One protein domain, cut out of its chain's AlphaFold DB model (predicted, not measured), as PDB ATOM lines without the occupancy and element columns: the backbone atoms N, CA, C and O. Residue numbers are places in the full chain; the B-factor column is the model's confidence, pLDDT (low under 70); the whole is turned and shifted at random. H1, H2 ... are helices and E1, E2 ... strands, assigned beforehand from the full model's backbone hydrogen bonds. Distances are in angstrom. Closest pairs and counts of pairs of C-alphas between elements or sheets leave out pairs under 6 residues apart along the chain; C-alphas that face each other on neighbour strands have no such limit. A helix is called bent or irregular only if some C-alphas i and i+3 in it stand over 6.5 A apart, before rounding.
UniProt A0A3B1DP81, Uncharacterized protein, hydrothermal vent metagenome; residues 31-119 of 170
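AT A GLANCE: This is residues 31 to 119 of the 170 residues of an uncharacterized protein of hydrothermal vent metagenome (UniProt A0A3B1DP81). A four-stranded antiparallel sheet is covered on one face by two helices, H1 running across its strands and H2 along them; the opposite face has no named helix. Two long loops, residues 64 to 76 and residues 85 to 96, link E1 to E2 and E2 to E3 at opposite ends of the sheet. The printed part has 89 residues, with two named helices and four named strands in the order H1, H2, E1, E2, E3, E4; the sheet's order is E1, E2, E3, E4, and the class is mixed, helices and strands. The whole is compact, with a radius of gyration of the C-alphas of 12.7 A, and only just elongated, with spans of 36 by 24 by 23 A.

IN THESE COORDINATES: H1 is residues 31 to 37, 9.8 A long, beginning at C-alpha 31 at (-45.285, 6.327, 7.412). H2 is residues 41 to 52, 14.4 A long; it is irregular, with C-alphas 47 and 50 8.6 A apart. E1 is residues 58 to 63, 16.2 A. E2 is residues 77 to 84, 23.2 A, beginning at C-alpha 77 at (-56.995, 9.617, 3.312). E3 is residues 97 to 103, 19.6 A. E4 is residues 109 to 113, 10.9 A, ending at C-alpha 113 at (-52.278, 7.415, -11.412).

HOW THE PARTS SIT: The strands form a meander, each the antiparallel neighbour of the one before, and each successive pair is a hairpin. E1 and E2 stand at 161 degrees, with N 61 and O 81 2.9 A apart, within hydrogen-bond range. E2 and E3 stand at 166 degrees, with N 80 and O 100 at 2.8 A. E3 and E4 stand at 165 degrees, with N 99 and O 113 at 2.8 A. The edge strands E1 and E4 are apart. H1 and H2 are on the same face of the sheet, making two layers, helices over one face. H1, at a height over the sheet of 7.9 A, lies over E2 and runs across the strands, at 65 degrees to E2 on the local plane; the closest C-alphas of the two are those of Leu 34 and Val 80, 6.4 A apart. H2, at a height of 9.7 A, lies over E3 and, only just, over E2, on which 3 of its 12 C-alphas fall. It runs along the strands, at 17 degrees to E3 on the local plane; their closest C-alphas, of Val 43 and Val 98, are 6.3 A apart. H1 and H2 are close but not clearly touching, about perpendicular at 74 degrees; their closest C-alphas, of Ala 37 and Val 43, are 7.1 A apart. Every O i to N i+4 pair is within hydrogen-bond range in H1, and 6 of 8 are in H2.

THE WHOLE: The two C-alphas farthest apart, those of Phe 89 and Ile 105, are 37.6 A apart. The printed part has no cut. The links E1 to E2 and E2 to E3 are long. Mean pLDDT of the printed part is 90.1, and residues 89 to 95 are under 70.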
ATOM      1  N   GLN A  31     -46.278   7.363   7.698       97.94
ATOM      2  CA  GLN A  31     -45.285   6.327   7.412       97.94
ATOM      3  C   GLN A  31     -45.942   4.999   7.010       97.94
ATOM      4  O   GLN A  31     -45.521   4.400   6.026       97.94
ATOM      5  N   GLU A  32     -47.008   4.579   7.701       98.12
ATOM      6  CA  GLU A  32     -47.759   3.365   7.337       98.12
ATOM      7  C   GLU A  32     -48.363   3.488   5.922       98.12
ATOM      8  O   GLU A  32     -48.311   2.538   5.144       98.12
ATOM      9  N   ALA A  33     -48.871   4.670   5.544       98.12
ATOM     10  CA  ALA A  33     -49.362   4.916   4.186       98.12
ATOM     11  C   ALA A  33     -48.249   4.801   3.129       98.12
ATOM     12  O   ALA A  33     -48.464   4.213   2.070       98.12
ATOM     13  N   LEU A  34     -47.049   5.316   3.421       98.50
ATOM     14  CA  LEU A  34     -45.900   5.188   2.525       98.50
ATOM     15  C   LEU A  34     -45.484   3.725   2.332       98.50
ATOM     16  O   LEU A  34     -45.225   3.310   1.207       98.50
ATOM     17  N   GLU A  35     -45.434   2.946   3.411       98.38
ATOM     18  CA  GLU A  35     -45.061   1.527   3.363       98.38
ATOM     19  C   GLU A  35     -46.041   0.705   2.522       98.38
ATOM     20  O   GLU A  35     -45.608  -0.122   1.721       98.38
ATOM     21  N   ILE A  36     -47.346   0.975   2.642       98.31
ATOM     22  CA  ILE A  36     -48.374   0.378   1.778       98.31
ATOM     23  C   ILE A  36     -48.114   0.756   0.319       98.31
ATOM     24  O   ILE A  36     -48.003  -0.122  -0.534       98.31
ATOM     25  N   ALA A  37     -47.944   2.050   0.042       98.44
ATOM     26  CA  ALA A  37     -47.728   2.559  -1.308       98.44
ATOM     27  C   ALA A  37     -46.517   1.908  -2.000       98.44
ATOM     28  O   ALA A  37     -46.576   1.564  -3.175       98.44
ATOM     29  N   GLN A  38     -45.424   1.672  -1.268       98.19
ATOM     30  CA  GLN A  38     -44.215   1.032  -1.803       98.19
ATOM     31  C   GLN A  38     -44.423  -0.418  -2.268       98.19
ATOM     32  O   GLN A  38     -43.598  -0.950  -3.015       98.19
ATOM     33  N   MET A  39     -45.499  -1.072  -1.830       97.81
ATOM     34  CA  MET A  39     -45.814  -2.445  -2.213       97.81
ATOM     35  C   MET A  39     -46.641  -2.536  -3.499       97.81
ATOM     36  O   MET A  39     -46.715  -3.629  -4.077       97.81
ATOM     37  N   GLU A  40     -47.201  -1.421  -3.962       98.06
ATOM     38  CA  GLU A  40     -48.075  -1.358  -5.130       98.06
ATOM     39  C   GLU A  40     -47.313  -1.574  -6.451       98.06
ATOM     40  O   GLU A  40     -46.127  -1.228  -6.567       98.06
ATOM     41  N   PRO A  41     -47.960  -2.188  -7.457       96.44
ATOM     42  CA  PRO A  41     -47.316  -2.532  -8.719       96.44
ATOM     43  C   PRO A  41     -46.869  -1.306  -9.520       96.44
ATOM     44  O   PRO A  41     -45.818  -1.373 -10.146       96.44
ATOM     45  N   GLU A  42     -47.596  -0.190  -9.468       96.06
ATOM     46  CA  GLU A  42     -47.245   1.063 -10.148       96.06
ATOM     47  C   GLU A  42     -45.928   1.619  -9.604       96.06
ATOM     48  O   GLU A  42     -45.025   1.972 -10.361       96.06
ATOM     49  N   VAL A  43     -45.773   1.612  -8.278       96.94
ATOM     50  CA  VAL A  43     -44.544   2.072  -7.624       96.94
ATOM     51  C   VAL A  43     -43.386   1.144  -7.974       96.94
ATOM     52  O   VAL A  43     -42.316   1.612  -8.357       96.94
ATOM     53  N   LYS A  44     -43.590  -0.177  -7.927       96.50
ATOM     54  CA  LYS A  44     -42.575  -1.143  -8.379       96.50
ATOM     55  C   LYS A  44     -42.215  -0.955  -9.857       96.50
ATOM     56  O   LYS A  44     -41.040  -1.054 -10.197       96.50
ATOM     57  N   GLY A  45     -43.200  -0.663 -10.704       94.75
ATOM     58  CA  GLY A  45     -43.026  -0.363 -12.123       94.75
ATOM     59  C   GLY A  45     -42.158   0.872 -12.338       94.75
ATOM     60  O   GLY A  45     -41.193   0.807 -13.095       94.75
ATOM     61  N   LEU A  46     -42.422   1.951 -11.598       93.81
ATOM     62  CA  LEU A  46     -41.607   3.166 -11.621       93.81
ATOM     63  C   LEU A  46     -40.159   2.892 -11.188       93.81
ATOM     64  O   LEU A  46     -39.226   3.314 -11.864       93.81
ATOM     65  N   TYR A  47     -39.955   2.140 -10.101       94.44
ATOM     66  CA  TYR A  47     -38.616   1.776  -9.619       94.44
ATOM     67  C   TYR A  47     -37.844   0.853 -10.569       94.44
ATOM     68  O   TYR A  47     -36.616   0.875 -10.570       94.44
ATOM     69  N   ALA A  48     -38.538   0.030 -11.352       93.62
ATOM     70  CA  ALA A  48     -37.930  -0.856 -12.344       93.62
ATOM     71  C   ALA A  48     -37.733  -0.180 -13.714       93.62
ATOM     72  O   ALA A  48     -37.078  -0.751 -14.594       93.62
ATOM     73  N   LEU A  49     -38.298   1.015 -13.909       89.50
ATOM     74  CA  LEU A  49     -38.277   1.724 -15.179       89.50
ATOM     75  C   LEU A  49     -36.839   1.992 -15.633       89.50
ATOM     76  O   LEU A  49     -35.961   2.283 -14.820       89.50
ATOM     77  N   ASN A  50     -36.598   1.867 -16.941       87.00
ATOM     78  CA  ASN A  50     -35.272   2.008 -17.544       87.00
ATOM     79  C   ASN A  50     -34.188   1.176 -16.818       87.00
ATOM     80  O   ASN A  50     -33.115   1.663 -16.478       87.00
ATOM     81  N   ASN A  51     -34.504  -0.089 -16.515       89.25
ATOM     82  CA  ASN A  51     -33.633  -1.009 -15.769       89.25
ATOM     83  C   ASN A  51     -33.221  -0.497 -14.374       89.25
ATOM     84  O   ASN A  51     -32.165  -0.869 -13.864       89.25
ATOM     85  N   GLY A  52     -34.052   0.346 -13.755       89.38
ATOM     86  CA  GLY A  52     -33.810   0.918 -12.433       89.38
ATOM     87  C   GLY A  52     -32.848   2.104 -12.414       89.38
ATOM     88  O   GLY A  52     -32.452   2.526 -11.329       89.38
ATOM     89  N   GLU A  53     -32.492   2.670 -13.572       87.50
ATOM     90  CA  GLU A  53     -31.590   3.830 -13.669       87.50
ATOM     91  C   GLU A  53     -32.086   5.030 -12.844       87.50
ATOM     92  O   GLU A  53     -31.289   5.769 -12.270       87.50
ATOM     93  N   PHE A  54     -33.405   5.184 -12.702       86.06
ATOM     94  CA  PHE A  54     -34.007   6.294 -11.963       86.06
ATOM     95  C   PHE A  54     -34.265   6.008 -10.480       86.06
ATOM     96  O   PHE A  54     -34.745   6.879  -9.760       86.06
ATOM     97  N   ALA A  55     -33.961   4.809  -9.977       90.81
ATOM     98  CA  ALA A  55     -34.350   4.415  -8.621       90.81
ATOM     99  C   ALA A  55     -33.817   5.369  -7.532       90.81
ATOM    100  O   ALA A  55     -34.514   5.648  -6.553       90.81
ATOM    101  N   GLU A  56     -32.601   5.892  -7.711       90.62
ATOM    102  CA  GLU A  56     -31.941   6.781  -6.743       90.62
ATOM    103  C   GLU A  56     -32.457   8.226  -6.771       90.62
ATOM    104  O   GLU A  56     -32.240   8.973  -5.817       90.62
ATOM    105  N   CYS A  57     -33.152   8.628  -7.837       88.81
ATOM    106  CA  CYS A  57     -33.717   9.970  -7.977       88.81
ATOM    107  C   CYS A  57     -35.230  10.015  -7.775       88.81
ATOM    108  O   CYS A  57     -35.821  11.079  -7.945       88.81
ATOM    109  N   ILE A  58     -35.864   8.898  -7.402       92.06
ATOM    110  CA  ILE A  58     -37.280   8.905  -7.040       92.06
ATOM    111  C   ILE A  58     -37.451   9.601  -5.689       92.06
ATOM    112  O   ILE A  58     -37.058   9.094  -4.632       92.06
ATOM    113  N   GLU A  59     -38.087  10.761  -5.736       92.81
ATOM    114  CA  GLU A  59     -38.501  11.545  -4.586       92.81
ATOM    115  C   GLU A  59     -39.874  11.065  -4.110       92.81
ATOM    116  O   GLU A  59     -40.731  10.685  -4.908       92.81
ATOM    117  N   LYS A  60     -40.078  11.056  -2.790       95.31
ATOM    118  CA  LYS A  60     -41.297  10.547  -2.156       95.31
ATOM    119  C   LYS A  60     -41.956  11.643  -1.354       95.31
ATOM    120  O   LYS A  60     -41.310  12.284  -0.526       95.31
ATOM    121  N   GLU A  61     -43.258  11.770  -1.515       95.19
ATOM    122  CA  GLU A  61     -44.065  12.718  -0.775       95.19
ATOM    123  C   GLU A  61     -45.316  12.028  -0.235       95.19
ATOM    124  O   GLU A  61     -45.890  11.152  -0.877       95.19
ATOM    125  N   VAL A  62     -45.727  12.412   0.973       97.00
ATOM    126  CA  VAL A  62     -46.997  11.963   1.546       97.00
ATOM    127  C   VAL A  62     -47.707  13.186   2.091       97.00
ATOM    128  O   VAL A  62     -47.193  13.844   3.000       97.00
ATOM    129  N   LEU A  63     -48.868  13.474   1.526       95.38
ATOM    130  CA  LEU A  63     -49.647  14.680   1.765       95.38
ATOM    131  C   LEU A  63     -51.029  14.330   2.290       95.38
ATOM    132  O   LEU A  63     -51.564  13.244   2.033       95.38
ATOM    133  N   LYS A  64     -51.648  15.285   2.983       93.81
ATOM    134  CA  LYS A  64     -53.103  15.262   3.101       93.81
ATOM    135  C   LYS A  64     -53.725  15.558   1.730       93.81
ATOM    136  O   LYS A  64     -53.179  16.375   0.993       93.81
ATOM    137  N   PRO A  65     -54.878  14.961   1.380       91.19
ATOM    138  CA  PRO A  65     -55.533  15.212   0.094       91.19
ATOM    139  C   PRO A  65     -55.742  16.695  -0.223       91.19
ATOM    140  O   PRO A  65     -55.530  17.117  -1.347       91.19
ATOM    141  N   CYS A  66     -56.066  17.509   0.781       89.69
ATOM    142  CA  CYS A  66     -56.312  18.946   0.621       89.69
ATOM    143  C   CYS A  66     -55.032  19.774   0.373       89.69
ATOM    144  O   CYS A  66     -55.122  20.956   0.059       89.69
ATOM    145  N   GLU A  67     -53.855  19.169   0.547       89.69
ATOM    146  CA  GLU A  67     -52.542  19.749   0.235       89.69
ATOM    147  C   GLU A  67     -52.056  19.320  -1.160       89.69
ATOM    148  O   GLU A  67     -51.038  19.818  -1.632       89.69
ATOM    149  N   SER A  68     -52.764  18.393  -1.813       86.69
ATOM    150  CA  SER A  68     -52.437  17.898  -3.144       86.69
ATOM    151  C   SER A  68     -53.192  18.676  -4.219       86.69
ATOM    152  O   SER A  68     -54.375  18.973  -4.091       86.69
ATOM    153  N   ASP A  69     -52.504  18.960  -5.315       86.25
ATOM    154  CA  ASP A  69     -53.047  19.509  -6.557       86.25
ATOM    155  C   ASP A  69     -53.745  18.455  -7.439       86.25
ATOM    156  O   ASP A  69     -54.424  18.813  -8.400       86.25
ATOM    157  N   TRP A  70     -53.614  17.166  -7.106       82.00
ATOM    158  CA  TRP A  70     -54.111  16.047  -7.916       82.00
ATOM    159  C   TRP A  70     -55.462  15.489  -7.485       82.00
ATOM    160  O   TRP A  70     -56.185  14.921  -8.303       82.00
ATOM    161  N   VAL A  71     -55.804  15.601  -6.204       82.50
ATOM    162  CA  VAL A  71     -57.044  15.035  -5.668       82.50
ATOM    163  C   VAL A  71     -57.867  16.107  -4.983       82.50
ATOM    164  O   VAL A  71     -57.352  17.033  -4.364       82.50
ATOM    165  N   THR A  72     -59.183  15.960  -5.053       84.94
ATOM    166  CA  THR A  72     -60.076  16.747  -4.209       84.94
ATOM    167  C   THR A  72     -59.840  16.409  -2.738       84.94
ATOM    168  O   THR A  72     -59.501  15.277  -2.398       84.94
ATOM    169  N   CYS A  73     -60.062  17.382  -1.858       87.94
ATOM    170  CA  CYS A  73     -59.969  17.201  -0.412       87.94
ATOM    171  C   CYS A  73     -60.927  16.083   0.048       87.94
ATOM    172  O   CYS A  73     -62.140  16.180  -0.138       87.94
ATOM    173  N   VAL A  74     -60.358  15.011   0.603       87.06
ATOM    174  CA  VAL A  74     -61.053  13.844   1.155       87.06
ATOM    175  C   VAL A  74     -60.543  13.649   2.577       87.06
ATOM    176  O   VAL A  74     -59.330  13.575   2.799       87.06
ATOM    177  N   ASP A  75     -61.463  13.596   3.535       83.06
ATOM    178  CA  ASP A  75     -61.130  13.287   4.922       83.06
ATOM    179  C   ASP A  75     -60.663  11.830   5.040       83.06
ATOM    180  O   ASP A  75     -61.049  10.972   4.249       83.06
ATOM    181  N   ASP A  76     -59.804  11.550   6.019       91.38
ATOM    182  CA  ASP A  76     -59.326  10.192   6.309       91.38
ATOM    183  C   ASP A  76     -58.643   9.475   5.131       91.38
ATOM    184  O   ASP A  76     -58.747   8.262   4.981       91.38
ATOM    185  N   ALA A  77     -57.869  10.203   4.325       95.75
ATOM    186  CA  ALA A  77     -56.995   9.617   3.312       95.75
ATOM    187  C   ALA A  77     -55.585  10.230   3.320       95.75
ATOM    188  O   ALA A  77     -55.317  11.264   3.944       95.75
ATOM    189  N   TRP A  78     -54.677   9.560   2.616       97.62
ATOM    190  CA  TRP A  78     -53.320  10.006   2.328       97.62
ATOM    191  C   TRP A  78     -53.084   9.996   0.826       97.62
ATOM    192  O   TRP A  78     -53.431   9.029   0.150       97.62
ATOM    193  N   VAL A  79     -52.452  11.047   0.316       97.44
ATOM    194  CA  VAL A  79     -51.899  11.062  -1.039       97.44
ATOM    195  C   VAL A  79     -50.431  10.710  -0.929       97.44
ATOM    196  O   VAL A  79     -49.689  11.405  -0.239       97.44
ATOM    197  N   VAL A  80     -50.010   9.641  -1.590       97.81
ATOM    198  CA  VAL A  80     -48.607   9.239  -1.661       97.81
ATOM    199  C   VAL A  80     -48.125   9.411  -3.092       97.81
ATOM    200  O   VAL A  80     -48.668   8.786  -3.998       97.81
ATOM    201  N   ARG A  81     -47.111  10.253  -3.292       95.69
ATOM    202  CA  ARG A  81     -46.527  10.563  -4.601       95.69
ATOM    203  C   ARG A  81     -45.084  10.082  -4.668       95.69
ATOM    204  O   ARG A  81     -44.304  10.312  -3.744       95.69
ATOM    205  N   PHE A  82     -44.737   9.448  -5.778       94.88
ATOM    206  CA  PHE A  82     -43.383   9.091  -6.172       94.88
ATOM    207  C   PHE A  82     -43.085   9.810  -7.482       94.88
ATOM    208  O   PHE A  82     -43.750   9.552  -8.481       94.88
ATOM    209  N   LYS A  83     -42.115  10.720  -7.467       90.50
ATOM    210  CA  LYS A  83     -41.752  11.555  -8.613       90.50
ATOM    211  C   LYS A  83     -40.326  11.261  -9.038       90.50
ATOM    212  O   LYS A  83     -39.446  11.172  -8.184       90.50
ATOM    213  N   VAL A  84     -40.075  11.164 -10.340       87.69
ATOM    214  CA  VAL A  84     -38.695  11.139 -10.841       87.69
ATOM    215  C   VAL A  84     -38.115  12.551 -10.741       87.69
ATOM    216  O   VAL A  84     -38.595  13.488 -11.378       87.69
ATOM    217  N   GLY A  85     -37.109  12.722  -9.884       81.88
ATOM    218  CA  GLY A  85     -36.482  14.014  -9.624       81.88
ATOM    219  C   GLY A  85     -35.726  14.564 -10.836       81.88
ATOM    220  O   GLY A  85     -35.211  13.822 -11.675       81.88
ATOM    221  N   GLU A  86     -35.581  15.891 -10.886       74.81
ATOM    222  CA  GLU A  86     -34.992  16.636 -12.019       74.81
ATOM    223  C   GLU A  86     -33.553  16.203 -12.356       74.81
ATOM    224  O   GLU A  86     -33.089  16.336 -13.487       74.81
ATOM    225  N   LYS A  87     -32.843  15.631 -11.376       75.94
ATOM    226  CA  LYS A  87     -31.467  15.135 -11.527       75.94
ATOM    227  C   LYS A  87     -31.328  13.982 -12.526       75.94
ATOM    228  O   LYS A  87     -30.213  13.722 -12.964       75.94
ATOM    229  N   CYS A  88     -32.422  13.302 -12.866       78.62
ATOM    230  CA  CYS A  88     -32.424  12.168 -13.788       78.62
ATOM    231  C   CYS A  88     -32.711  12.536 -15.250       78.62
ATOM    232  O   CYS A  88     -32.871  11.635 -16.065       78.62
ATOM    233  N   PHE A  89     -32.738  13.833 -15.592       66.38
ATOM    234  CA  PHE A  89     -32.821  14.338 -16.973       66.38
ATOM    235  C   PHE A  89     -33.941  13.719 -17.825       66.38
ATOM    236  O   PHE A  89     -33.813  13.614 -19.044       66.38
ATOM    237  N   VAL A  90     -35.054  13.325 -17.206       65.44
ATOM    238  CA  VAL A  90     -36.240  12.921 -17.961       65.44
ATOM    239  C   VAL A  90     -36.799  14.171 -18.634       65.44
ATOM    240  O   VAL A  90     -36.891  15.226 -17.998       65.44
ATOM    241  N   THR A  91     -37.115  14.083 -19.929       58.38
ATOM    242  CA  THR A  91     -37.723  15.209 -20.647       58.38
ATOM    243  C   THR A  91     -38.997  15.616 -19.902       58.38
ATOM    244  O   THR A  91     -39.817  14.785 -19.527       58.38
ATOM    245  N   HIS A  92     -39.057  16.893 -19.510       52.03
ATOM    246  CA  HIS A  92     -39.951  17.379 -18.463       52.03
ATOM    247  C   HIS A  92     -41.403  17.441 -18.934       52.03
ATOM    248  O   HIS A  92     -41.933  18.482 -19.312       52.03
ATOM    249  N   ASP A  93     -42.057  16.307 -18.831       56.84
ATOM    250  CA  ASP A  93     -43.489  16.179 -18.757       56.84
ATOM    251  C   ASP A  93     -43.785  15.639 -17.358       56.84
ATOM    252  O   ASP A  93     -43.425  14.512 -17.021       56.84
ATOM    253  N   GLY A  94     -44.383  16.470 -16.503       58.78
ATOM    254  CA  GLY A  94     -44.697  16.136 -15.108       58.78
ATOM    255  C   GLY A  94     -45.648  14.944 -14.925       58.78
ATOM    256  O   GLY A  94     -46.096  14.709 -13.807       58.78
ATOM    257  N   ARG A  95     -45.977  14.217 -16.000       68.88
ATOM    258  CA  ARG A  95     -46.723  12.959 -15.997       68.88
ATOM    259  C   ARG A  95     -45.916  11.746 -15.527       68.88
ATOM    260  O   ARG A  95     -46.549  10.749 -15.192       68.88
ATOM    261  N   LEU A  96     -44.576  11.779 -15.473       82.50
ATOM    262  CA  LEU A  96     -43.790  10.632 -14.974       82.50
ATOM    263  C   LEU A  96     -43.746  10.558 -13.435       82.50
ATOM    264  O   LEU A  96     -42.683  10.546 -12.812       82.50
ATOM    265  N   ASP A  97     -44.930  10.464 -12.842       89.19
ATOM    266  CA  ASP A  97     -45.147  10.320 -11.410       89.19
ATOM    267  C   ASP A  97     -46.066   9.130 -11.143       89.19
ATOM    268  O   ASP A  97     -46.913   8.792 -11.963       89.19
ATOM    269  N   VAL A  98     -45.942   8.526  -9.962       94.38
ATOM    270  CA  VAL A  98     -46.957   7.620  -9.415       94.38
ATOM    271  C   VAL A  98     -47.619   8.289  -8.225       94.38
ATOM    272  O   VAL A  98     -46.946   8.652  -7.263       94.38
ATOM    273  N   ILE A  99     -48.938   8.430  -8.269       95.56
ATOM    274  CA  ILE A  99     -49.753   9.045  -7.225       95.56
ATOM    275  C   ILE A  99     -50.808   8.041  -6.788       95.56
ATOM    276  O   ILE A  99     -51.594   7.554  -7.596       95.56
ATOM    277  N   LEU A 100     -50.838   7.748  -5.493       97.19
ATOM    278  CA  LEU A 100     -51.768   6.811  -4.880       97.19
ATOM    279  C   LEU A 100     -52.591   7.537  -3.820       97.19
ATOM    280  O   LEU A 100     -52.038   8.201  -2.943       97.19
ATOM    281  N   LEU A 101     -53.912   7.381  -3.877       96.94
ATOM    282  CA  LEU A 101     -54.810   7.799  -2.806       96.94
ATOM    283  C   LEU A 101     -55.112   6.580  -1.935       96.94
ATOM    284  O   LEU A 101     -55.692   5.602  -2.413       96.94
ATOM    285  N   ILE A 102     -54.714   6.639  -0.669       97.75
ATOM    286  CA  ILE A 102     -54.834   5.544   0.294       97.75
ATOM    287  C   ILE A 102     -55.827   5.943   1.376       97.75
ATOM    288  O   ILE A 102     -55.646   6.953   2.052       97.75
ATOM    289  N   ASP A 103     -56.855   5.123   1.560       96.62
ATOM    290  CA  ASP A 103     -57.810   5.259   2.654       96.62
ATOM    291  C   ASP A 103     -57.096   5.048   3.999       96.62
ATOM    292  O   ASP A 103     -56.511   3.992   4.256       96.62
ATOM    293  N   ALA A 104     -57.115   6.057   4.869       96.06
ATOM    294  CA  ALA A 104     -56.369   6.056   6.124       96.06
ATOM    295  C   ALA A 104     -57.004   5.160   7.195       96.06
ATOM    296  O   ALA A 104     -56.386   4.946   8.232       96.06
ATOM    297  N   ILE A 105     -58.207   4.629   6.977       95.25
ATOM    298  CA  ILE A 105     -58.860   3.697   7.905       95.25
ATOM    299  C   ILE A 105     -58.483   2.249   7.570       95.25
ATOM    300  O   ILE A 105     -58.122   1.469   8.449       95.25
ATOM    301  N   SER A 106     -58.584   1.878   6.298       96.00
ATOM    302  CA  SER A 106     -58.439   0.502   5.816       96.00
ATOM    303  C   SER A 106     -57.074   0.197   5.210       96.00
ATOM    304  O   SER A 106     -56.735  -0.977   5.057       96.00
ATOM    305  N   GLY A 107     -56.306   1.221   4.832       96.19
ATOM    306  CA  GLY A 107     -55.051   1.067   4.099       96.19
ATOM    307  C   GLY A 107     -55.219   0.620   2.654       96.19
ATOM    308  O   GLY A 107     -54.251   0.202   2.029       96.19
ATOM    309  N   LYS A 108     -56.434   0.679   2.104       97.44
ATOM    310  CA  LYS A 108     -56.671   0.339   0.703       97.44
ATOM    311  C   LYS A 108     -56.309   1.508  -0.202       97.44
ATOM    312  O   LYS A 108     -56.700   2.643   0.060       97.44
ATOM    313  N   VAL A 109     -55.647   1.207  -1.314       96.81
ATOM    314  CA  VAL A 109     -55.513   2.145  -2.434       96.81
ATOM    315  C   VAL A 109     -56.879   2.300  -3.100       96.81
ATOM    316  O   VAL A 109     -57.407   1.345  -3.670       96.81
ATOM    317  N   ILE A 110     -57.455   3.496  -3.011       94.75
ATOM    318  CA  ILE A 110     -58.778   3.831  -3.562       94.75
ATOM    319  C   ILE A 110     -58.696   4.572  -4.900       94.75
ATOM    320  O   ILE A 110     -59.663   4.566  -5.655       94.75
ATOM    321  N   SER A 111     -57.549   5.176  -5.217       94.56
ATOM    322  CA  SER A 111     -57.263   5.755  -6.532       94.56
ATOM    323  C   SER A 111     -55.770   5.683  -6.835       94.56
ATOM    324  O   SER A 111     -54.951   5.612  -5.915       94.56
ATOM    325  N   ARG A 112     -55.426   5.685  -8.122       95.06
ATOM    326  CA  ARG A 112     -54.054   5.590  -8.616       95.06
ATOM    327  C   ARG A 112     -53.895   6.326  -9.935       95.06
ATOM    328  O   ARG A 112     -54.815   6.337 -10.749       95.06
ATOM    329  N   PHE A 113     -52.715   6.880 -10.139       93.88
ATOM    330  CA  PHE A 113     -52.278   7.415 -11.412       93.88
ATOM    331  C   PHE A 113     -50.771   7.181 -11.572       93.88
ATOM    332  O   PHE A 113     -50.037   7.429 -10.616       93.88
ATOM    333  N   PRO A 114     -50.300   6.765 -12.755       93.81
ATOM    334  CA  PRO A 114     -51.085   6.115 -13.802       93.81
ATOM    335  C   PRO A 114     -51.610   4.749 -13.354       93.81
ATOM    336  O   PRO A 114     -51.246   4.236 -12.298       93.81
ATOM    337  N   GLU A 115     -52.489   4.152 -14.149       93.88
ATOM    338  CA  GLU A 115     -52.897   2.764 -13.951       93.88
ATOM    339  C   GLU A 115     -51.739   1.788 -14.208       93.88
ATOM    340  O   GLU A 115     -50.849   2.047 -15.020       93.88
ATOM    341  N   SER A 116     -51.769   0.631 -13.538       93.88
ATOM    342  CA  SER A 116     -50.753  -0.425 -13.652       93.88
ATOM    343  C   SER A 116     -50.418  -0.828 -15.089       93.88
ATOM    344  O   SER A 116     -49.271  -1.143 -15.396       93.88
ATOM    345  N   GLU A 117     -51.409  -0.810 -15.972       95.94
ATOM    346  CA  GLU A 117     -51.330  -1.206 -17.369       95.94
ATOM    347  C   GLU A 117     -50.292  -0.382 -18.135       95.94
ATOM    348  O   GLU A 117     -49.568  -0.944 -18.957       95.94
ATOM    349  N   TYR A 118     -50.121   0.900 -17.789       95.75
ATOM    350  CA  TYR A 118     -49.099   1.758 -18.389       95.75
ATOM    351  C   TYR A 118     -47.669   1.265 -18.153       95.75
ATOM    352  O   TYR A 118     -46.801   1.531 -18.980       95.75
ATOM    353  N   PHE A 119     -47.414   0.540 -17.059       94.12
ATOM    354  CA  PHE A 119     -46.109  -0.064 -16.762       94.12
ATOM    355  C   PHE A 119     -45.966  -1.496 -17.298       94.12
ATOM    356  O   PHE A 119     -44.859  -2.033 -17.330       94.12
TER     357      PHE A 119